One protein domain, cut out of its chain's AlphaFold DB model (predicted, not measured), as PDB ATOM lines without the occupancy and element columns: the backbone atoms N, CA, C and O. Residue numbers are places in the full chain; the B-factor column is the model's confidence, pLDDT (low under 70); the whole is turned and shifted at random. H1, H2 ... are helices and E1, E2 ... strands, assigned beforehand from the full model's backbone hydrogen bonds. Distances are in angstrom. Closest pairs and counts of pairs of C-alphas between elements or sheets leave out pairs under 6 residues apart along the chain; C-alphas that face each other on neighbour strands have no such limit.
ATOM      1  N   ALA A 447     -25.535  43.579 -54.082       85.69
ATOM      2  CA  ALA A 447     -24.185  43.842 -53.575       85.69
ATOM      3  C   ALA A 447     -24.203  44.432 -52.141       85.69
ATOM      4  O   ALA A 447     -24.230  45.653 -51.949       85.69
ATOM      5  N   LEU A 448     -24.113  43.567 -51.118       81.94
ATOM      6  CA  LEU A 448     -24.286  43.878 -49.683       81.94
ATOM      7  C   LEU A 448     -23.489  45.102 -49.191       81.94
ATOM      8  O   LEU A 448     -23.963  45.847 -48.341       81.94
ATOM      9  N   LYS A 449     -22.274  45.317 -49.712       79.12
ATOM     10  CA  LYS A 449     -21.364  46.398 -49.283       79.12
ATOM     11  C   LYS A 449     -21.672  47.769 -49.902       79.12
ATOM     12  O   LYS A 449     -21.112  48.760 -49.437       79.12
ATOM     13  N   LYS A 450     -22.467  47.817 -50.974       80.38
ATOM     14  CA  LYS A 450     -22.625  48.993 -51.849       80.38
ATOM     15  C   LYS A 450     -24.065  49.492 -51.919       80.38
ATOM     16  O   LYS A 450     -24.289  50.693 -51.833       80.38
ATOM     17  N   ASN A 451     -25.022  48.573 -52.032       87.00
ATOM     18  CA  ASN A 451     -26.376  48.875 -52.495       87.00
ATOM     19  C   ASN A 451     -27.450  48.719 -51.399       87.00
ATOM     20  O   ASN A 451     -28.632  48.541 -51.690       87.00
ATOM     21  N   VAL A 452     -27.038  48.769 -50.128       88.62
ATOM     22  CA  VAL A 452     -27.918  48.564 -48.970       88.62
ATOM     23  C   VAL A 452     -28.143  49.867 -48.211       88.62
ATOM     24  O   VAL A 452     -27.200  50.473 -47.700       88.62
ATOM     25  N   VAL A 453     -29.409  50.267 -48.079       90.19
ATOM     26  CA  VAL A 453     -29.846  51.371 -47.213       90.19
ATOM     27  C   VAL A 453     -30.260  50.827 -45.845       90.19
ATOM     28  O   VAL A 453     -30.936  49.802 -45.744       90.19
ATOM     29  N   PHE A 454     -29.885  51.520 -44.769       91.00
ATOM     30  CA  PHE A 454     -30.275  51.123 -43.416       91.00
ATOM     31  C   PHE A 454     -31.515  51.862 -42.918       91.00
ATOM     32  O   PHE A 454     -31.541  53.093 -42.870       91.00
ATOM     33  N   TRP A 455     -32.508  51.112 -42.443       92.31
ATOM     34  CA  TRP A 455     -33.743  51.658 -41.871       92.31
ATOM     35  C   TRP A 455     -33.494  52.637 -40.710       92.31
ATOM     36  O   TRP A 455     -34.161  53.668 -40.602       92.31
ATOM     37  N   GLU A 456     -32.496  52.367 -39.863       91.00
ATOM     38  CA  GLU A 456     -32.122  53.250 -38.751       91.00
ATOM     39  C   GLU A 456     -31.556  54.613 -39.189       91.00
ATOM     40  O   GLU A 456     -31.504  55.526 -38.364       91.00
ATOM     41  N   ASP A 457     -31.158  54.757 -40.460       88.12
ATOM     42  CA  ASP A 457     -30.718  56.028 -41.051       88.12
ATOM     43  C   ASP A 457     -31.842  56.731 -41.831       88.12
ATOM     44  O   ASP A 457     -31.832  57.958 -41.922       88.12
ATOM     45  N   VAL A 458     -32.834  55.984 -42.339       90.50
ATOM     46  CA  VAL A 458     -34.041  56.525 -42.998       90.50
ATOM     47  C   VAL A 458     -34.919  57.291 -42.006       90.50
ATOM     48  O   VAL A 458     -35.323  58.421 -42.276       90.50
ATOM     49  N   LEU A 459     -35.208  56.692 -40.845       90.56
ATOM     50  CA  LEU A 459     -36.044  57.294 -39.804       90.56
ATOM     51  C   LEU A 459     -35.345  57.178 -38.437       90.56
ATOM     52  O   LEU A 459     -35.150  56.060 -37.963       90.56
ATOM     53  N   PRO A 460     -34.993  58.285 -37.748       88.81
ATOM     54  CA  PRO A 460     -34.264  58.216 -36.481       88.81
ATOM     55  C   PRO A 460     -35.003  57.420 -35.396       88.81
ATOM     56  O   PRO A 460     -36.210  57.582 -35.217       88.81
ATOM     57  N   LYS A 461     -34.276  56.623 -34.600       88.81
ATOM     58  CA  LYS A 461     -34.845  55.680 -33.609       88.81
ATOM     59  C   LYS A 461     -35.900  56.284 -32.665       88.81
ATOM     60  O   LYS A 461     -36.907  55.642 -32.397       88.81
ATOM     61  N   ALA A 462     -35.728  57.533 -32.226       89.44
ATOM     62  CA  ALA A 462     -36.709  58.228 -31.381       89.44
ATOM     63  C   ALA A 462     -38.033  58.570 -32.109       89.44
ATOM     64  O   ALA A 462     -39.081  58.648 -31.471       89.44
ATOM     65  N   LYS A 463     -38.009  58.747 -33.441       91.44
ATOM     66  CA  LYS A 463     -39.226  58.778 -34.268       91.44
ATOM     67  C   LYS A 463     -39.790  57.369 -34.455       91.44
ATOM     68  O   LYS A 463     -40.999  57.223 -34.321       91.44
ATOM     69  N   GLN A 464     -38.953  56.349 -34.680       91.75
ATOM     70  CA  GLN A 464     -39.419  54.958 -34.802       91.75
ATOM     71  C   GLN A 464     -40.226  54.522 -33.565       91.75
ATOM     72  O   GLN A 464     -41.406  54.215 -33.680       91.75
ATOM     73  N   GLU A 465     -39.629  54.611 -32.372       90.62
ATOM     74  CA  GLU A 465     -40.255  54.232 -31.092       90.62
ATOM     75  C   GLU A 465     -41.574  54.976 -30.820       90.62
ATOM     76  O   GLU A 465     -42.499  54.420 -30.219       90.62
ATOM     77  N   LYS A 466     -41.688  56.231 -31.277       92.38
ATOM     78  CA  LYS A 466     -42.911  57.026 -31.131       92.38
ATOM     79  C   LYS A 466     -43.979  56.652 -32.163       92.38
ATOM     80  O   LYS A 466     -45.120  56.451 -31.760       92.38
ATOM     81  N   LEU A 467     -43.631  56.591 -33.448       93.19
ATOM     82  CA  LEU A 467     -44.579  56.655 -34.573       93.19
ATOM     83  C   LEU A 467     -44.925  55.290 -35.188       93.19
ATOM     84  O   LEU A 467     -46.000  55.132 -35.761       93.19
ATOM     85  N   ILE A 468     -44.023  54.314 -35.079       91.75
ATOM     86  CA  ILE A 468     -44.088  53.039 -35.801       91.75
ATOM     87  C   ILE A 468     -44.569  51.929 -34.861       91.75
ATOM     88  O   ILE A 468     -44.161  51.876 -33.701       91.75
ATOM     89  N   SER A 469     -45.464  51.068 -35.347       86.69
ATOM     90  CA  SER A 469     -45.901  49.852 -34.654       86.69
ATOM     91  C   SER A 469     -44.839  48.762 -34.804       86.69
ATOM     92  O   SER A 469     -44.252  48.336 -33.813       86.69
ATOM     93  N   HIS A 470     -44.551  48.380 -36.048       85.38
ATOM     94  CA  HIS A 470     -43.538  47.400 -36.435       85.38
ATOM     95  C   HIS A 470     -43.054  47.696 -37.866       85.38
ATOM     96  O   HIS A 470     -43.637  48.527 -38.572       85.38
ATOM     97  N   VAL A 471     -41.963  47.053 -38.287       86.62
ATOM     98  CA  VAL A 471     -41.485  47.080 -39.677       86.62
ATOM     99  C   VAL A 471     -41.164  45.665 -40.114       86.62
ATOM    100  O   VAL A 471     -40.541  44.938 -39.351       86.62
ATOM    101  N   VAL A 472     -41.567  45.312 -41.327       80.69
ATOM    102  CA  VAL A 472     -41.385  43.987 -41.917       80.69
ATOM    103  C   VAL A 472     -40.131  44.004 -42.766       80.69
ATOM    104  O   VAL A 472     -39.933  44.901 -43.590       80.69
ATOM    105  N   ASN A 473     -39.271  43.021 -42.524       77.44
ATOM    106  CA  ASN A 473     -37.903  43.002 -43.024       77.44
ATOM    107  C   ASN A 473     -37.372  41.554 -43.140       77.44
ATOM    108  O   ASN A 473     -36.210  41.298 -42.804       77.44
ATOM    109  N   ASP A 474     -38.216  40.625 -43.609       74.56
ATOM    110  CA  ASP A 474     -37.875  39.219 -43.910       74.56
ATOM    111  C   ASP A 474     -36.523  39.137 -44.640       74.56
ATOM    112  O   ASP A 474     -36.203  39.953 -45.511       74.56
ATOM    113  N   GLU A 475     -35.675  38.189 -44.245       69.00
ATOM    114  CA  GLU A 475     -34.348  38.006 -44.824       69.00
ATOM    115  C   GLU A 475     -34.410  37.687 -46.331       69.00
ATOM    116  O   GLU A 475     -33.551  38.184 -47.064       69.00
ATOM    117  N   LYS A 476     -35.464  37.013 -46.818       76.38
ATOM    118  CA  LYS A 476     -35.691  36.724 -48.248       76.38
ATOM    119  C   LYS A 476     -36.426  37.837 -49.025       76.38
ATOM    120  O   LYS A 476     -36.323  37.854 -50.246       76.38
ATOM    121  N   SER A 477     -37.075  38.807 -48.369       84.19
ATOM    122  CA  SER A 477     -37.875  39.861 -49.036       84.19
ATOM    123  C   SER A 477     -37.143  41.198 -49.231       84.19
ATOM    124  O   SER A 477     -36.559  41.747 -48.290       84.19
ATOM    125  N   SER A 478     -37.225  41.773 -50.435       87.31
ATOM    126  CA  SER A 478     -36.803  43.152 -50.744       87.31
ATOM    127  C   SER A 478     -37.853  44.204 -50.364       87.31
ATOM    128  O   SER A 478     -37.526  45.389 -50.271       87.31
ATOM    129  N   ALA A 479     -39.115  43.803 -50.176       86.69
ATOM    130  CA  ALA A 479     -40.233  44.704 -49.913       86.69
ATOM    131  C   ALA A 479     -40.283  45.088 -48.426       86.69
ATOM    132  O   ALA A 479     -40.780  44.347 -47.581       86.69
ATOM    133  N   PHE A 480     -39.788  46.280 -48.092       89.56
ATOM    134  CA  PHE A 480     -39.717  46.737 -46.706       89.56
ATOM    135  C   PHE A 480     -40.980  47.518 -46.331       89.56
ATOM    136  O   PHE A 480     -41.245  48.597 -46.874       89.56
ATOM    137  N   VAL A 481     -41.768  46.980 -45.395       88.88
ATOM    138  CA  VAL A 481     -43.097  47.514 -45.050       88.88
ATOM    139  C   VAL A 481     -43.096  48.120 -43.653       88.88
ATOM    140  O   VAL A 481     -42.723  47.479 -42.676       88.88
ATOM    141  N   VAL A 482     -43.533  49.371 -43.540       90.56
ATOM    142  CA  VAL A 482     -43.544  50.156 -42.303       90.56
ATOM    143  C   VAL A 482     -44.981  50.337 -41.833       90.56
ATOM    144  O   VAL A 482     -45.747  51.063 -42.465       90.56
ATOM    145  N   PHE A 483     -45.342  49.720 -40.708       87.94
ATOM    146  CA  PHE A 483     -46.676  49.835 -40.119       87.94
ATOM    147  C   PHE A 483     -46.709  50.965 -39.090       87.94
ATOM    148  O   PHE A 483     -45.984  50.955 -38.093       87.94
ATOM    149  N   VAL A 484     -47.556  51.963 -39.323       89.88
ATOM    150  CA  VAL A 484     -47.700  53.147 -38.465       89.88
ATOM    151  C   VAL A 484     -48.697  52.859 -37.332       89.88
ATOM    152  O   VAL A 484     -49.588  52.016 -37.462       89.88
ATOM    153  N   LYS A 485     -48.558  53.525 -36.180       87.88
ATOM    154  CA  LYS A 485     -49.521  53.370 -35.071       87.88
ATOM    155  C   LYS A 485     -50.872  54.013 -35.405       87.88
ATOM    156  O   LYS A 485     -50.933  55.019 -36.107       87.88
ATOM    157  N   LYS A 486     -51.960  53.443 -34.877       83.38
ATOM    158  CA  LYS A 486     -53.353  53.820 -35.204       83.38
ATOM    159  C   LYS A 486     -53.736  55.250 -34.785       83.38
ATOM    160  O   LYS A 486     -54.712  55.790 -35.288       83.38
ATOM    161  N   ASP A 487     -52.982  55.854 -33.868       85.69
ATOM    162  CA  ASP A 487     -53.135  57.229 -33.377       85.69
ATOM    163  C   ASP A 487     -52.235  58.254 -34.101       85.69
ATOM    164  O   ASP A 487     -52.252  59.439 -33.766       85.69
ATOM    165  N   VAL A 488     -51.443  57.816 -35.086       88.50
ATOM    166  CA  VAL A 488     -50.434  58.629 -35.778       88.50
ATOM    167  C   VAL A 488     -50.845  58.897 -37.224       88.50
ATOM    168  O   VAL A 488     -51.247  57.996 -37.955       88.50
ATOM    169  N   ASN A 489     -50.684  60.147 -37.662       89.38
ATOM    170  CA  ASN A 489     -50.904  60.554 -39.046       89.38
ATOM    171  C   ASN A 489     -49.844  59.934 -39.977       89.38
ATOM    172  O   ASN A 489     -48.701  60.397 -40.030       89.38
ATOM    173  N   ILE A 490     -50.231  58.905 -40.734       89.31
ATOM    174  CA  ILE A 490     -49.357  58.210 -41.692       89.31
ATOM    175  C   ILE A 490     -48.725  59.145 -42.731       89.31
ATOM    176  O   ILE A 490     -47.582  58.923 -43.124       89.31
ATOM    177  N   ASN A 491     -49.401  60.232 -43.115       89.81
ATOM    178  CA  ASN A 491     -48.890  61.160 -44.125       89.81
ATOM    179  C   ASN A 491     -47.636  61.900 -43.630       89.81
ATOM    180  O   ASN A 491     -46.692  62.087 -44.394       89.81
ATOM    181  N   GLU A 492     -47.564  62.251 -42.341       89.75
ATOM    182  CA  GLU A 492     -46.358  62.845 -41.740       89.75
ATOM    183  C   GLU A 492     -45.174  61.866 -41.773       89.75
ATOM    184  O   GLU A 492     -44.060  62.252 -42.127       89.75
ATOM    185  N   VAL A 493     -45.426  60.584 -41.477       92.81
ATOM    186  CA  VAL A 493     -44.411  59.518 -41.534       92.81
ATOM    187  C   VAL A 493     -43.956  59.268 -42.977       92.81
ATOM    188  O   VAL A 493     -42.759  59.139 -43.234       92.81
ATOM    189  N   TYR A 494     -44.886  59.265 -43.935       92.06
ATOM    190  CA  TYR A 494     -44.595  59.154 -45.365       92.06
ATOM    191  C   TYR A 494     -43.729  60.316 -45.861       92.06
ATOM    192  O   TYR A 494     -42.735  60.082 -46.546       92.06
ATOM    193  N   HIS A 495     -44.039  61.557 -45.476       89.88
ATOM    194  CA  HIS A 495     -43.220  62.717 -45.833       89.88
ATOM    195  C   HIS A 495     -41.834  62.696 -45.166       89.88
ATOM    196  O   HIS A 495     -40.858  63.055 -45.824       89.88
ATOM    197  N   ASP A 496     -41.712  62.237 -43.914       90.06
ATOM    198  CA  ASP A 496     -40.413  62.010 -43.254       90.06
ATOM    199  C   ASP A 496     -39.545  61.006 -44.035       90.06
ATOM    200  O   ASP A 496     -38.389  61.299 -44.343       90.06
ATOM    201  N   ILE A 497     -40.106  59.844 -44.395       91.75
ATOM    202  CA  ILE A 497     -39.403  58.794 -45.153       91.75
ATOM    203  C   ILE A 497     -39.054  59.302 -46.561       91.75
ATOM    204  O   ILE A 497     -37.896  59.243 -46.973       91.75
ATOM    205  N   LYS A 498     -40.019  59.878 -47.288       88.12
ATOM    206  CA  LYS A 498     -39.818  60.411 -48.647       88.12
ATOM    207  C   LYS A 498     -38.765  61.518 -48.687       88.12
ATOM    208  O   LYS A 498     -37.998  61.589 -49.640       88.12
ATOM    209  N   LYS A 499     -38.648  62.331 -47.631       86.25
ATOM    210  CA  LYS A 499     -37.591  63.344 -47.494       86.25
ATOM    211  C   LYS A 499     -36.181  62.746 -47.388       86.25
ATOM    212  O   LYS A 499     -35.232  63.409 -47.802       86.25
ATOM    213  N   TYR A 500     -36.017  61.529 -46.862       85.06
ATOM    214  CA  TYR A 500     -34.710  60.864 -46.845       85.06
ATOM    215  C   TYR A 500     -34.250  60.482 -48.257       85.06
ATOM    216  O   TYR A 500     -33.076  60.686 -48.579       85.06
ATOM    217  N   PHE A 501     -35.156  59.941 -49.078       84.12
ATOM    218  CA  PHE A 501     -34.852  59.431 -50.417       84.12
ATOM    219  C   PHE A 501     -34.840  60.537 -51.484       84.12
ATOM    220  O   PHE A 501     -33.852  60.677 -52.196       84.12
ATOM    221  N   ASN A 502     -35.834  61.430 -51.508       75.31
ATOM    222  CA  ASN A 502     -35.907  62.561 -52.449       75.31
ATOM    223  C   ASN A 502     -34.869  63.684 -52.176       75.31
ATOM    224  O   ASN A 502     -35.020  64.798 -52.682       75.31
ATOM    225  N   TYR A 503     -33.830  63.450 -51.365       60.25
ATOM    226  CA  TYR A 503     -32.806  64.454 -51.068       60.25
ATOM    227  C   TYR A 503     -31.827  64.626 -52.240       60.25
ATOM    228  O   TYR A 503     -30.800  63.952 -52.328       60.25
ATOM    229  N   THR A 504     -32.121  65.573 -53.130       52.16
ATOM    230  CA  THR A 504     -31.189  66.021 -54.173       52.16
ATOM    231  C   THR A 504     -30.221  67.067 -53.613       52.16
ATOM    232  O   THR A 504     -30.646  68.083 -53.060       52.16
ATOM    233  N   ARG A 505     -28.907  66.857 -53.777       46.41
ATOM    234  CA  ARG A 505     -27.874  67.822 -53.353       46.41
ATOM    235  C   ARG A 505     -28.038  69.159 -54.103       46.41
ATOM    236  O   ARG A 505     -28.085  69.146 -55.335       46.41
ATOM    237  N   ALA A 518     -21.871  59.900 -45.149       44.03
ATOM    238  CA  ALA A 518     -22.520  58.873 -44.329       44.03
ATOM    239  C   ALA A 518     -23.979  58.627 -44.755       44.03
ATOM    240  O   ALA A 518     -24.455  57.493 -44.725       44.03
ATOM    241  N   MET A 519     -24.680  59.668 -45.205       45.94
ATOM    242  CA  MET A 519     -25.886  59.538 -46.017       45.94
ATOM    243  C   MET A 519     -25.463  59.069 -47.411       45.94
ATOM    244  O   MET A 519     -24.926  59.863 -48.174       45.94
ATOM    245  N   GLY A 520     -25.690  57.786 -47.719       49.22
ATOM    246  CA  GLY A 520     -25.236  57.141 -48.960       49.22
ATOM    247  C   GLY A 520     -25.447  58.001 -50.212       49.22
ATOM    248  O   GLY A 520     -26.492  58.648 -50.347       49.22
ATOM    249  N   SER A 521     -24.427  58.014 -51.082       53.78
ATOM    250  CA  SER A 521     -24.290  58.890 -52.256       53.78
ATOM    251  C   SER A 521     -25.601  59.036 -53.015       53.78
ATOM    252  O   SER A 521     -26.232  58.026 -53.300       53.78
ATOM    253  N   ALA A 522     -25.995  60.274 -53.341       55.69
ATOM    254  CA  ALA A 522     -27.350  60.635 -53.783       55.69
ATOM    255  C   ALA A 522     -27.957  59.707 -54.856       55.69
ATOM    256  O   ALA A 522     -29.166  59.497 -54.859       55.69
ATOM    257  N   ASP A 523     -27.119  59.110 -55.701       67.94
ATOM    258  CA  ASP A 523     -27.453  58.066 -56.668       67.94
ATOM    259  C   ASP A 523     -28.237  56.889 -56.043       67.94
ATOM    260  O   ASP A 523     -29.332  56.585 -56.512       67.94
ATOM    261  N   ILE A 524     -27.765  56.299 -54.926       73.69
ATOM    262  CA  ILE A 524     -28.409  55.143 -54.257       73.69
ATOM    263  C   ILE A 524     -29.848  55.446 -53.836       73.69
ATOM    264  O   ILE A 524     -30.696  54.563 -53.800       73.69
ATOM    265  N   LYS A 525     -30.138  56.707 -53.509       76.12
ATOM    266  CA  LYS A 525     -31.427  57.120 -52.951       76.12
ATOM    267  C   LYS A 525     -32.534  57.211 -53.996       76.12
ATOM    268  O   LYS A 525     -33.702  57.163 -53.622       76.12
ATOM    269  N   ASN A 526     -32.176  57.312 -55.275       81.44
ATOM    270  CA  ASN A 526     -33.140  57.340 -56.372       81.44
ATOM    271  C   ASN A 526     -33.717  55.944 -56.676       81.44
ATOM    272  O   ASN A 526     -34.792  55.855 -57.259       81.44
ATOM    273  N   HIS A 527     -33.047  54.876 -56.227       87.44
ATOM    274  CA  HIS A 527     -33.401  53.475 -56.487       87.44
ATOM    275  C   HIS A 527     -34.418  52.877 -55.499       87.44
ATOM    276  O   HIS A 527     -34.410  51.676 -55.229       87.44
ATOM    277  N   PHE A 528     -35.272  53.719 -54.905       90.94
ATOM    278  CA  PHE A 528     -36.278  53.313 -53.922       90.94
ATOM    279  C   PHE A 528     -37.610  54.023 -54.179       90.94
ATOM    280  O   PHE A 528     -37.748  55.237 -54.012       90.94
ATOM    281  N   LYS A 529     -38.621  53.240 -54.553       91.06
ATOM    282  CA  LYS A 529     -39.986  53.676 -54.855       91.06
ATOM    283  C   LYS A 529     -40.837  53.551 -53.577       91.06
ATOM    284  O   LYS A 529     -40.897  52.480 -52.978       91.06
ATOM    285  N   ILE A 530     -41.472  54.643 -53.126       92.81
ATOM    286  CA  ILE A 530     -42.174  54.698 -51.823       92.81
ATOM    287  C   ILE A 530     -43.677  54.908 -52.021       92.81
ATOM    288  O   ILE A 530     -44.112  55.980 -52.462       92.81
ATOM    289  N   TYR A 531     -44.462  53.916 -51.613       90.00
ATOM    290  CA  TYR A 531     -45.914  53.875 -51.778       90.00
ATOM    291  C   TYR A 531     -46.643  53.912 -50.432       90.00
ATOM    292  O   TYR A 531     -46.166  53.391 -49.425       90.00
ATOM    293  N   LEU A 532     -47.828  54.520 -50.430       88.19
ATOM    294  CA  LEU A 532     -48.840  54.292 -49.400       88.19
ATOM    295  C   LEU A 532     -49.717  53.123 -49.848       88.19
ATOM    296  O   LEU A 532     -49.977  52.987 -51.046       88.19
ATOM    297  N   ASN A 533     -50.192  52.300 -48.911       82.31
ATOM    298  CA  ASN A 533     -51.147  51.252 -49.262       82.31
ATOM    299  C   ASN A 533     -52.420  51.860 -49.890       82.31
ATOM    300  O   ASN A 533     -52.878  52.928 -49.481       82.31
ATOM    301  N   GLY A 534     -52.954  51.213 -50.928       80.56
ATOM    302  CA  GLY A 534     -54.028  51.757 -51.768       80.56
ATOM    303  C   GLY A 534     -53.589  52.814 -52.795       80.56
ATOM    304  O   GLY A 534     -54.440  53.310 -53.533       80.56
ATOM    305  N   ASN A 535     -52.293  53.152 -52.873       86.81
ATOM    306  CA  ASN A 535     -51.723  54.087 -53.853       86.81
ATOM    307  C   ASN A 535     -50.473  53.523 -54.569       86.81
ATOM    308  O   ASN A 535     -49.486  54.227 -54.801       86.81
ATOM    309  N   PHE A 536     -50.502  52.232 -54.909       89.12
ATOM    310  CA  PHE A 536     -49.548  51.590 -55.818       89.12
ATOM    311  C   PHE A 536     -49.906  51.865 -57.293       89.12
ATOM    312  O   PHE A 536     -51.065  52.172 -57.597       89.12
ATOM    313  N   PRO A 537     -48.968  51.697 -58.248       90.81
ATOM    314  CA  PRO A 537     -49.262  51.821 -59.674       90.81
ATOM    315  C   PRO A 537     -50.393  50.864 -60.101       90.81
ATOM    316  O   PRO A 537     -50.395  49.709 -59.673       90.81
ATOM    317  N   PRO A 538     -51.328  51.265 -60.986       88.81
ATOM    318  CA  PRO A 538     -52.427  50.393 -61.415       88.81
ATOM    319  C   PRO A 538     -51.985  49.050 -62.019       88.81
ATOM    320  O   PRO A 538     -52.729  48.076 -61.934       88.81
ATOM    321  N   SER A 539     -50.774  48.979 -62.583       87.44
ATOM    322  CA  SER A 539     -50.176  47.749 -63.115       87.44
ATOM    323  C   SER A 539     -49.766  46.731 -62.045       87.44
ATOM    324  O   SER A 539     -49.632  45.562 -62.379       87.44
ATOM    325  N   PHE A 540     -49.593  47.130 -60.779       89.56
ATOM    326  CA  PHE A 540     -49.311  46.194 -59.679       89.56
ATOM    327  C   PHE A 540     -50.569  45.428 -59.244       89.56
ATOM    328  O   PHE A 540     -50.450  44.406 -58.580       89.56
ATOM    329  N   LYS A 541     -51.769  45.930 -59.589       91.00
ATOM    330  CA  LYS A 541     -53.071  45.312 -59.263       91.00
ATOM    331  C   LYS A 541     -53.217  44.978 -57.766       91.00
ATOM    332  O   LYS A 541     -53.767  43.948 -57.393       91.00
ATOM    333  N   PHE A 542     -52.705  45.881 -56.927       86.75
ATOM    334  CA  PHE A 542     -52.576  45.711 -55.482       86.75
ATOM    335  C   PHE A 542     -52.997  46.992 -54.740       86.75
ATOM    336  O   PHE A 542     -52.179  47.710 -54.184       86.75
ATOM    337  N   ASN A 543     -54.285  47.335 -54.808       83.38
ATOM    338  CA  ASN A 543     -54.873  48.546 -54.215       83.38
ATOM    339  C   ASN A 543     -56.249  48.313 -53.548       83.38
ATOM    340  O   ASN A 543     -56.841  49.252 -53.022       83.38
ATOM    341  N   LYS A 544     -56.799  47.091 -53.595       75.38
ATOM    342  CA  LYS A 544     -58.159  46.744 -53.141       75.38
ATOM    343  C   LYS A 544     -58.150  45.500 -52.250       75.38
ATOM    344  O   LYS A 544     -58.909  44.558 -52.481       75.38
ATOM    345  N   ILE A 545     -57.282  45.494 -51.243       65.44
ATOM    346  CA  ILE A 545     -57.170  44.402 -50.271       65.44
ATOM    347  C   ILE A 545     -58.500  44.270 -49.506       65.44
ATOM    348  O   ILE A 545     -58.849  45.153 -48.727       65.44
ATOM    349  N   LYS A 546     -59.251  43.184 -49.749       54.81
ATOM    350  CA  LYS A 546     -60.614  42.964 -49.199       54.81
ATOM    351  C   LYS A 546     -60.671  42.105 -47.933       54.81
ATOM    352  O   LYS A 546     -61.684  42.121 -47.245       54.81
ATOM    353  N   ASN A 547     -59.637  41.299 -47.692       51.59
ATOM    354  CA  ASN A 547     -59.726  40.120 -46.818       51.59
ATOM    355  C   ASN A 547     -58.977  40.247 -45.481       51.59
ATOM    356  O   ASN A 547     -59.118  39.384 -44.620       51.59
ATOM    357  N   PHE A 548     -58.203  41.316 -45.284       53.62
ATOM    358  CA  PHE A 548     -57.585  41.624 -43.993       53.62
ATOM    359  C   PHE A 548     -58.470  42.579 -43.193       53.62
ATOM    360  O   PHE A 548     -59.205  43.375 -43.776       53.62
ATOM    361  N   ASN A 549     -58.358  42.546 -41.861       52.62
ATOM    362  CA  ASN A 549     -58.957  43.557 -40.987       52.62
ATOM    363  C   ASN A 549     -58.496  44.955 -41.446       52.62
ATOM    364  O   ASN A 549     -57.337  45.326 -41.248       52.62
ATOM    365  N   GLU A 550     -59.404  45.709 -42.084       47.91
ATOM    366  CA  GLU A 550     -59.073  46.849 -42.964       47.91
ATOM    367  C   GLU A 550     -58.216  47.932 -42.284       47.91
ATOM    368  O   GLU A 550     -57.471  48.652 -42.941       47.91
ATOM    369  N   LEU A 551     -58.288  48.035 -40.957       46.56
ATOM    370  CA  LEU A 551     -57.614  49.052 -40.148       46.56
ATOM    371  C   LEU A 551     -56.088  48.879 -40.048       46.56
ATOM    372  O   LEU A 551     -55.392  49.870 -39.832       46.56
ATOM    373  N   ASP A 552     -55.564  47.658 -40.184       53.69
ATOM    374  CA  ASP A 552     -54.167  47.369 -39.821       53.69
ATOM    375  C   ASP A 552     -53.257  47.394 -41.058       53.69
ATOM    376  O   ASP A 552     -52.204  48.030 -41.035       53.69
ATOM    377  N   MET A 553     -53.699  46.817 -42.184       63.12
ATOM    378  CA  MET A 553     -52.967  46.914 -43.456       63.12
ATOM    379  C   MET A 553     -53.000  48.312 -44.078       63.12
ATOM    380  O   MET A 553     -52.013  48.717 -44.697       63.12
ATOM    381  N   MET A 554     -54.104  49.055 -43.960       64.69
ATOM    382  CA  MET A 554     -54.223  50.374 -44.604       64.69
ATOM    383  C   MET A 554     -53.282  51.419 -43.988       64.69
ATOM    384  O   MET A 554     -52.934  52.389 -44.654       64.69
ATOM    385  N   ASN A 555     -52.795  51.200 -42.760       77.88
ATOM    386  CA  ASN A 555     -51.839  52.082 -42.088       77.88
ATOM    387  C   ASN A 555     -50.366  51.690 -42.355       77.88
ATOM    388  O   ASN A 555     -49.525  51.775 -41.455       77.88
ATOM    389  N   SER A 556     -50.051  51.246 -43.581       86.56
ATOM    390  CA  SER A 556     -48.704  50.818 -43.989       86.56
ATOM    391  C   SER A 556     -48.098  51.648 -45.132       86.56
ATOM    392  O   SER A 556     -48.780  52.078 -46.067       86.56
ATOM    393  N   ILE A 557     -46.782  51.856 -45.045       91.31
ATOM    394  CA  ILE A 557     -45.936  52.509 -46.053       91.31
ATOM    395  C   ILE A 557     -44.976  51.452 -46.604       91.31
ATOM    396  O   ILE A 557     -44.307  50.776 -45.828       91.31
ATOM    397  N   TRP A 558     -44.884  51.319 -47.922       91.12
ATOM    398  CA  TRP A 558     -44.051  50.313 -48.583       91.12
ATOM    399  C   TRP A 558     -42.864  50.984 -49.271       91.12
ATOM    400  O   TRP A 558     -43.042  51.943 -50.025       91.12
ATOM    401  N   ILE A 559     -41.658  50.482 -49.012       93.19
ATOM    402  CA  ILE A 559     -40.408  50.924 -49.635       93.19
ATOM    403  C   ILE A 559     -39.928  49.781 -50.535       93.19
ATOM    404  O   ILE A 559     -39.527  48.728 -50.043       93.19
ATOM    405  N   ILE A 560     -40.003  49.990 -51.850       91.88
ATOM    406  CA  ILE A 560     -39.678  48.993 -52.877       91.88
ATOM    407  C   ILE A 560     -38.383  49.413 -53.584       91.88
ATOM    408  O   ILE A 560     -38.378  50.469 -54.222       91.88
ATOM    409  N   PRO A 561     -37.287  48.645 -53.476       92.00
ATOM    410  CA  PRO A 561     -36.057  48.933 -54.204       92.00
ATOM    411  C   PRO A 561     -36.148  48.543 -55.687       92.00
ATOM    412  O   PRO A 561     -36.914  47.654 -56.076       92.00
ATOM    413  N   ASP A 562     -35.309  49.179 -56.499       89.31
ATOM    414  CA  ASP A 562     -34.955  48.719 -57.846       89.31
ATOM    415  C   ASP A 562     -34.065  47.455 -57.775       89.31
ATOM    416  O   ASP A 562     -33.549  47.092 -56.710       89.31
ATOM    417  N   SER A 563     -33.843  46.796 -58.916       87.38
ATOM    418  CA  SER A 563     -32.865  45.704 -59.047       87.38
ATOM    419  C   SER A 563     -31.468  46.062 -58.516       87.38
ATOM    420  O   SER A 563     -30.992  47.185 -58.661       87.38
ATOM    421  N   ASN A 564     -30.797  45.082 -57.903       87.50
ATOM    422  CA  ASN A 564     -29.511  45.175 -57.194       87.50
ATOM    423  C   ASN A 564     -29.512  46.070 -55.928       87.50
ATOM    424  O   ASN A 564     -28.467  46.200 -55.290       87.50
ATOM    425  N   TYR A 565     -30.644  46.653 -55.506       90.25
ATOM    426  CA  TYR A 565     -30.756  47.446 -54.269       90.25
ATOM    427  C   TYR A 565     -31.609  46.761 -53.191       90.25
ATOM    428  O   TYR A 565     -32.442  45.900 -53.477       90.25
ATOM    429  N   SER A 566     -31.381  47.129 -51.925       91.44
ATOM    430  CA  SER A 566     -32.118  46.604 -50.763       91.44
ATOM    431  C   SER A 566     -32.141  47.600 -49.598       91.44
ATOM    432  O   SER A 566     -31.247  48.437 -49.445       91.44
ATOM    433  N   ILE A 567     -33.157  47.497 -48.744       91.00
ATOM    434  CA  ILE A 567     -33.271  48.227 -47.478       91.00
ATOM    435  C   ILE A 567     -33.462  47.227 -46.333       91.00
ATOM    436  O   ILE A 567     -34.259  46.298 -46.426       91.00
ATOM    437  N   MET A 568     -32.725  47.410 -45.232       89.50
ATOM    438  CA  MET A 568     -32.815  46.523 -44.068       89.50
ATOM    439  C   MET A 568     -32.407  47.196 -42.755       89.50
ATOM    440  O   MET A 568     -31.845  48.288 -42.737       89.50
ATOM    441  N   THR A 569     -32.623  46.519 -41.627       89.06
ATOM    442  CA  THR A 569     -32.041  46.943 -40.340       89.06
ATOM    443  C   THR A 569     -30.542  46.625 -40.242       89.06
ATOM    444  O   THR A 569     -30.058  45.599 -40.733       89.06
ATOM    445  N   LYS A 570     -29.798  47.428 -39.469       88.12
ATOM    446  CA  LYS A 570     -28.403  47.156 -39.054       88.12
ATOM    447  C   LYS A 570     -28.272  45.932 -38.138       88.12
ATOM    448  O   LYS A 570     -27.154  45.612 -37.713       88.12
ATOM    449  N   SER A 571     -29.384  45.278 -37.793       85.38
ATOM    450  CA  SER A 571     -29.420  43.953 -37.171       85.38
ATOM    451  C   SER A 571     -29.315  42.852 -38.234       85.38
ATOM    452  O   SER A 571     -28.316  42.134 -38.231       85.38
ATOM    453  N   LYS A 572     -30.249  42.801 -39.202       82.06
ATOM    454  CA  LYS A 572     -30.273  41.833 -40.325       82.06
ATOM    455  C   LYS A 572     -28.957  41.818 -41.107       82.06
ATOM    456  O   LYS A 572     -28.357  40.761 -41.280       82.06
ATOM    457  N   TYR A 573     -28.406  42.991 -41.428       85.44
ATOM    458  CA  TYR A 573     -27.085  43.118 -42.064       85.44
ATOM    459  C   TYR A 573     -25.966  42.360 -41.316       85.44
ATOM    460  O   TYR A 573     -25.078  41.758 -41.919       85.44
ATOM    461  N   LYS A 574     -26.009  42.358 -39.974       83.19
ATOM    462  CA  LYS A 574     -25.042  41.651 -39.117       83.19
ATOM    463  C   LYS A 574     -25.376  40.173 -38.917       83.19
ATOM    464  O   LYS A 574     -24.519  39.467 -38.390       83.19
ATOM    465  N   THR A 575     -26.575  39.711 -39.265       79.12
ATOM    466  CA  THR A 575     -26.892  38.280 -39.384       79.12
ATOM    467  C   THR A 575     -26.280  37.758 -40.679       79.12
ATOM    468  O   THR A 575     -25.328  36.983 -40.614       79.12
ATOM    469  N   ILE A 576     -26.693  38.319 -41.823       75.50
ATOM    470  CA  ILE A 576     -26.220  37.960 -43.172       75.50
ATOM    471  C   ILE A 576     -24.682  37.975 -43.242       75.50
ATOM    472  O   ILE A 576     -24.060  37.014 -43.694       75.50
ATOM    473  N   GLY A 577     -24.036  39.029 -42.725       73.44
ATOM    474  CA  GLY A 577     -22.572  39.116 -42.700       73.44
ATOM    475  C   GLY A 577     -21.874  38.059 -41.827       73.44
ATOM    476  O   GLY A 577     -20.763  37.649 -42.149       73.44
ATOM    477  N   LYS A 578     -22.498  37.584 -40.739       69.19
ATOM    478  CA  LYS A 578     -21.909  36.550 -39.864       69.19
ATOM    479  C   LYS A 578     -22.001  35.157 -40.457       69.19
ATOM    480  O   LYS A 578     -21.059  34.389 -40.292       69.19
ATOM    481  N   GLU A 579     -23.124  34.823 -41.089       63.81
ATOM    482  CA  GLU A 579     -23.286  33.506 -41.708       63.81
ATOM    483  C   GLU A 579     -22.246  33.325 -42.818       63.81
ATOM    484  O   GLU A 579     -21.551  32.309 -42.862       63.81
ATOM    485  N   LYS A 580     -21.997  34.381 -43.598       63.56
ATOM    486  CA  LYS A 580     -20.989  34.376 -44.665       63.56
ATOM    487  C   LYS A 580     -19.561  34.261 -44.162       63.56
ATOM    488  O   LYS A 580     -18.867  33.363 -44.611       63.56
ATOM    489  N   SER A 581     -19.148  35.040 -43.158       55.69
ATOM    490  CA  SER A 581     -17.824  34.855 -42.533       55.69
ATOM    491  C   SER A 581     -17.684  33.536 -41.743       55.69
ATOM    492  O   SER A 581     -16.604  33.252 -41.220       55.69
ATOM    493  N   SER A 582     -18.748  32.727 -41.621       51.97
ATOM    494  CA  SER A 582     -18.671  31.354 -41.101       51.97
ATOM    495  C   SER A 582     -18.479  30.299 -42.201       51.97
ATOM    496  O   SER A 582     -17.853  29.266 -41.940       51.97
ATOM    497  N   ASN A 583     -18.908  30.591 -43.433       52.69
ATOM    498  CA  ASN A 583     -18.589  29.806 -44.625       52.69
ATOM    499  C   ASN A 583     -17.166  30.153 -45.097       52.69
ATOM    500  O   ASN A 583     -16.761  31.309 -45.181       52.69
ATOM    501  N   LYS A 584     -16.337  29.133 -45.324       42.62
ATOM    502  CA  LYS A 584     -14.882  29.267 -45.126       42.62
ATOM    503  C   LYS A 584     -14.077  29.751 -46.347       42.62
ATOM    504  O   LYS A 584     -12.877  29.490 -46.412       42.62
ATOM    505  N   LEU A 585     -14.718  30.450 -47.285       44.12
ATOM    506  CA  LEU A 585     -14.112  31.024 -48.494       44.12
ATOM    507  C   LEU A 585     -14.188  32.565 -48.455       44.12
ATOM    508  O   LEU A 585     -15.057  33.172 -49.070       44.12
ATOM    509  N   GLU A 586     -13.253  33.219 -47.756       46.88
ATOM    510  CA  GLU A 586     -13.062  34.679 -47.845       46.88
ATOM    511  C   GLU A 586     -11.777  35.036 -48.615       46.88
ATOM    512  O   GLU A 586     -10.731  35.333 -48.023       46.88
ATOM    513  N   ASN A 587     -11.864  35.096 -49.947       41.94
ATOM    514  CA  ASN A 587     -10.908  35.877 -50.733       41.94
ATOM    515  C   ASN A 587     -11.219  37.372 -50.541       41.94
ATOM    516  O   ASN A 587     -12.280  37.872 -50.907       41.94
ATOM    517  N   LYS A 588     -10.290  38.113 -49.922       47.25
ATOM    518  CA  LYS A 588     -10.526  39.454 -49.338       47.25
ATOM    519  C   LYS A 588     -10.728  40.622 -50.330       47.25
ATOM    520  O   LYS A 588     -10.376  41.754 -49.998       47.25
ATOM    521  N   LYS A 589     -11.251  40.386 -51.536       45.81
ATOM    522  CA  LYS A 589     -11.395  41.422 -52.578       45.81
ATOM    523  C   LYS A 589     -12.770  41.539 -53.230       45.81
ATOM    524  O   LYS A 589     -13.070  42.626 -53.711       45.81
ATOM    525  N   GLU A 590     -13.590  40.496 -53.238       57.38
ATOM    526  CA  GLU A 590     -14.875  40.525 -53.947       57.38
ATOM    527  C   GLU A 590     -15.998  41.206 -53.152       57.38
ATOM    528  O   GLU A 590     -15.961  41.329 -51.919       57.38
ATOM    529  N   ASP A 591     -17.003  41.693 -53.877       65.69
ATOM    530  CA  ASP A 591     -18.274  42.109 -53.294       65.69
ATOM    531  C   ASP A 591     -19.079  40.884 -52.862       65.69
ATOM    532  O   ASP A 591     -18.970  39.806 -53.434       65.69
ATOM    533  N   VAL A 592     -19.856  41.046 -51.794       76.69
ATOM    534  CA  VAL A 592     -20.589  39.943 -51.170       76.69
ATOM    535  C   VAL A 592     -22.046  40.053 -51.593       76.69
ATOM    536  O   VAL A 592     -22.727  40.981 -51.161       76.69
ATOM    537  N   TYR A 593     -22.513  39.124 -52.421       84.94
ATOM    538  CA  TYR A 593     -23.877  39.109 -52.952       84.94
ATOM    539  C   TYR A 593     -24.809  38.255 -52.093       84.94
ATOM    540  O   TYR A 593     -24.362  37.293 -51.470       84.94
ATOM    541  N   PHE A 594     -26.079  38.646 -51.995       87.88
ATOM    542  CA  PHE A 594     -27.190  37.871 -51.419       87.88
ATOM    543  C   PHE A 594     -28.429  38.039 -52.297       87.88
ATOM    544  O   PHE A 594     -28.495  38.996 -53.068       87.88
ATOM    545  N   GLY A 595     -29.384  37.120 -52.191       90.25
ATOM    546  CA  GLY A 595     -30.594  37.123 -53.006       90.25
ATOM    547  C   GLY A 595     -31.829  37.524 -52.214       90.25
ATOM    548  O   GLY A 595     -31.983  37.116 -51.063       90.25
ATOM    549  N   GLN A 596     -32.724  38.287 -52.838       90.19
ATOM    550  CA  GLN A 596     -34.062  38.565 -52.318       90.19
ATOM    551  C   GLN A 596     -35.114  38.561 -53.443       90.19
ATOM    552  O   GLN A 596     -34.800  38.852 -54.595       90.19
ATOM    553  N   SER A 597     -36.364  38.248 -53.116       89.31
ATOM    554  CA  SER A 597     -37.548  38.424 -53.975       89.31
ATOM    555  C   SER A 597     -38.262  39.751 -53.645       89.31
ATOM    556  O   SER A 597     -37.712  40.572 -52.908       89.31
TER     557      SER A 597
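This is residues 447 to 505 and 518 to 597 of the 795 residues of an uncharacterized protein of Naumovozyma castellii (strain ATCC 76901 / BCRC 22586 / CBS 4309 / NBRC 1992 / NRRL Y-12630) (UniProt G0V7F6). A twisted slab of four antiparallel strands, E2, E3, E5 and E4, has the longest helix, H3, over one face, with the short helix H2 standing up from the same face by the edge strand E2. Beside the sheet lies a small parallel pair, E1 and E6; beyond that pair, H6 and E7 make one end of the domain, where residues 581 to 589 stick out as a free loop, while H5 and the long stretch 533 to 549 lie towards the opposite end. The 139 printed residues include six named helices and seven named strands, in the order E1 H1 H2 E2 E3 H3 H4 E4 H5 E5 E6 H6 E7, and the class is mixed, helices and strands. The whole is compact, with a radius of gyration of the C-alphas of 16.3 A and spans of 49 by 36 by 31 A.

The large sheet is made of E2, residues 468 to 472, 11.3 A from first to last C-alpha; E3, residues 480 to 484, 13.1 A; E5, residues 556 to 561, 16.4 A; and E4, residues 528 to 532, 13.4 A. C-alpha 556, where E5 begins, is at (-48.704, 50.818, -43.989). H3, residues 490 to 501, is 17.0 A long, and H2, residues 461 to 467, is 9.8 A long. E1, residues 452 to 454, begins with C-alpha 452 at (-27.918, 48.564, -48.970), and E6 is residues 566 to 568. The four-residue helices are H1, residues 455 to 458; H4, residues 522 to 525; and H5, residues 550 to 553. H6, residues 572 to 580, is 12.7 A long, and E7, residues 593 to 596, 10.2 A long, ends with C-alpha 596 at (-34.062, 38.565, -52.318).

In the sheet of order E2, E3, E5, E4, strands E2 and E3 form a hairpin, with N 469 and O 483 2.8 A apart. E3 and E5 are antiparallel at 161 degrees, with N 482 and O 557 at 2.8 A; E5 and E4 are antiparallel at 160 degrees, with N 529 and O 560 at 2.8 A. The sheet is only just strongly twisted, its C-alphas lying up to 4.3 A off the best plane. H3 and H2 are on the same face, which gives two layers, helices on one face of a sheet. H3 has a height over the sheet of 8.7 A and runs along the strands, at 11 degrees to E5 on the local plane; its closest C-alphas to E5 are those of Tyr 494 and Ile 557, 6.8 A apart. H2 stands up from the sheet, its line rising 49 degrees, and is close to but not clearly touching H3, the closest C-alphas being those of Leu 467 and Val 493, 7.5 A apart. E1 and E6 are parallel at 29 degrees, with N 453 and O 566 at 2.9 A. H1 and H4 are each close to but not clearly touching H3, through the C-alphas of Val 458 and Tyr 500, 5.8 A apart, and of Phe 501 and Lys 525, 4.8 A apart. H5 is only just not on the sheet, with 4 pairs of C-alphas within 10 A. H6 and E7 are only just apart, their closest C-alphas 8.3 A from each other, and E7 pairs with no named strand. Of the O i to N i+4 pairs, 2 of 3 in H2, 7 of 8 in H3 and 4 of 5 in H6 are within hydrogen-bond range; H1, H4 and H5 are too short for such a pair.

The C-alphas farthest apart are those of Asp 487 and Asn 587, 50.4 A. Residues 506 to 517 are not printed, and C-alphas 505 and 518 are 13.8 A apart across this cut. The links E4 to H5 and H6 to E7 are long. Mean pLDDT of the printed part is 78.9; 34 residues are under 70, among them 545 to 554 and 578 to 591.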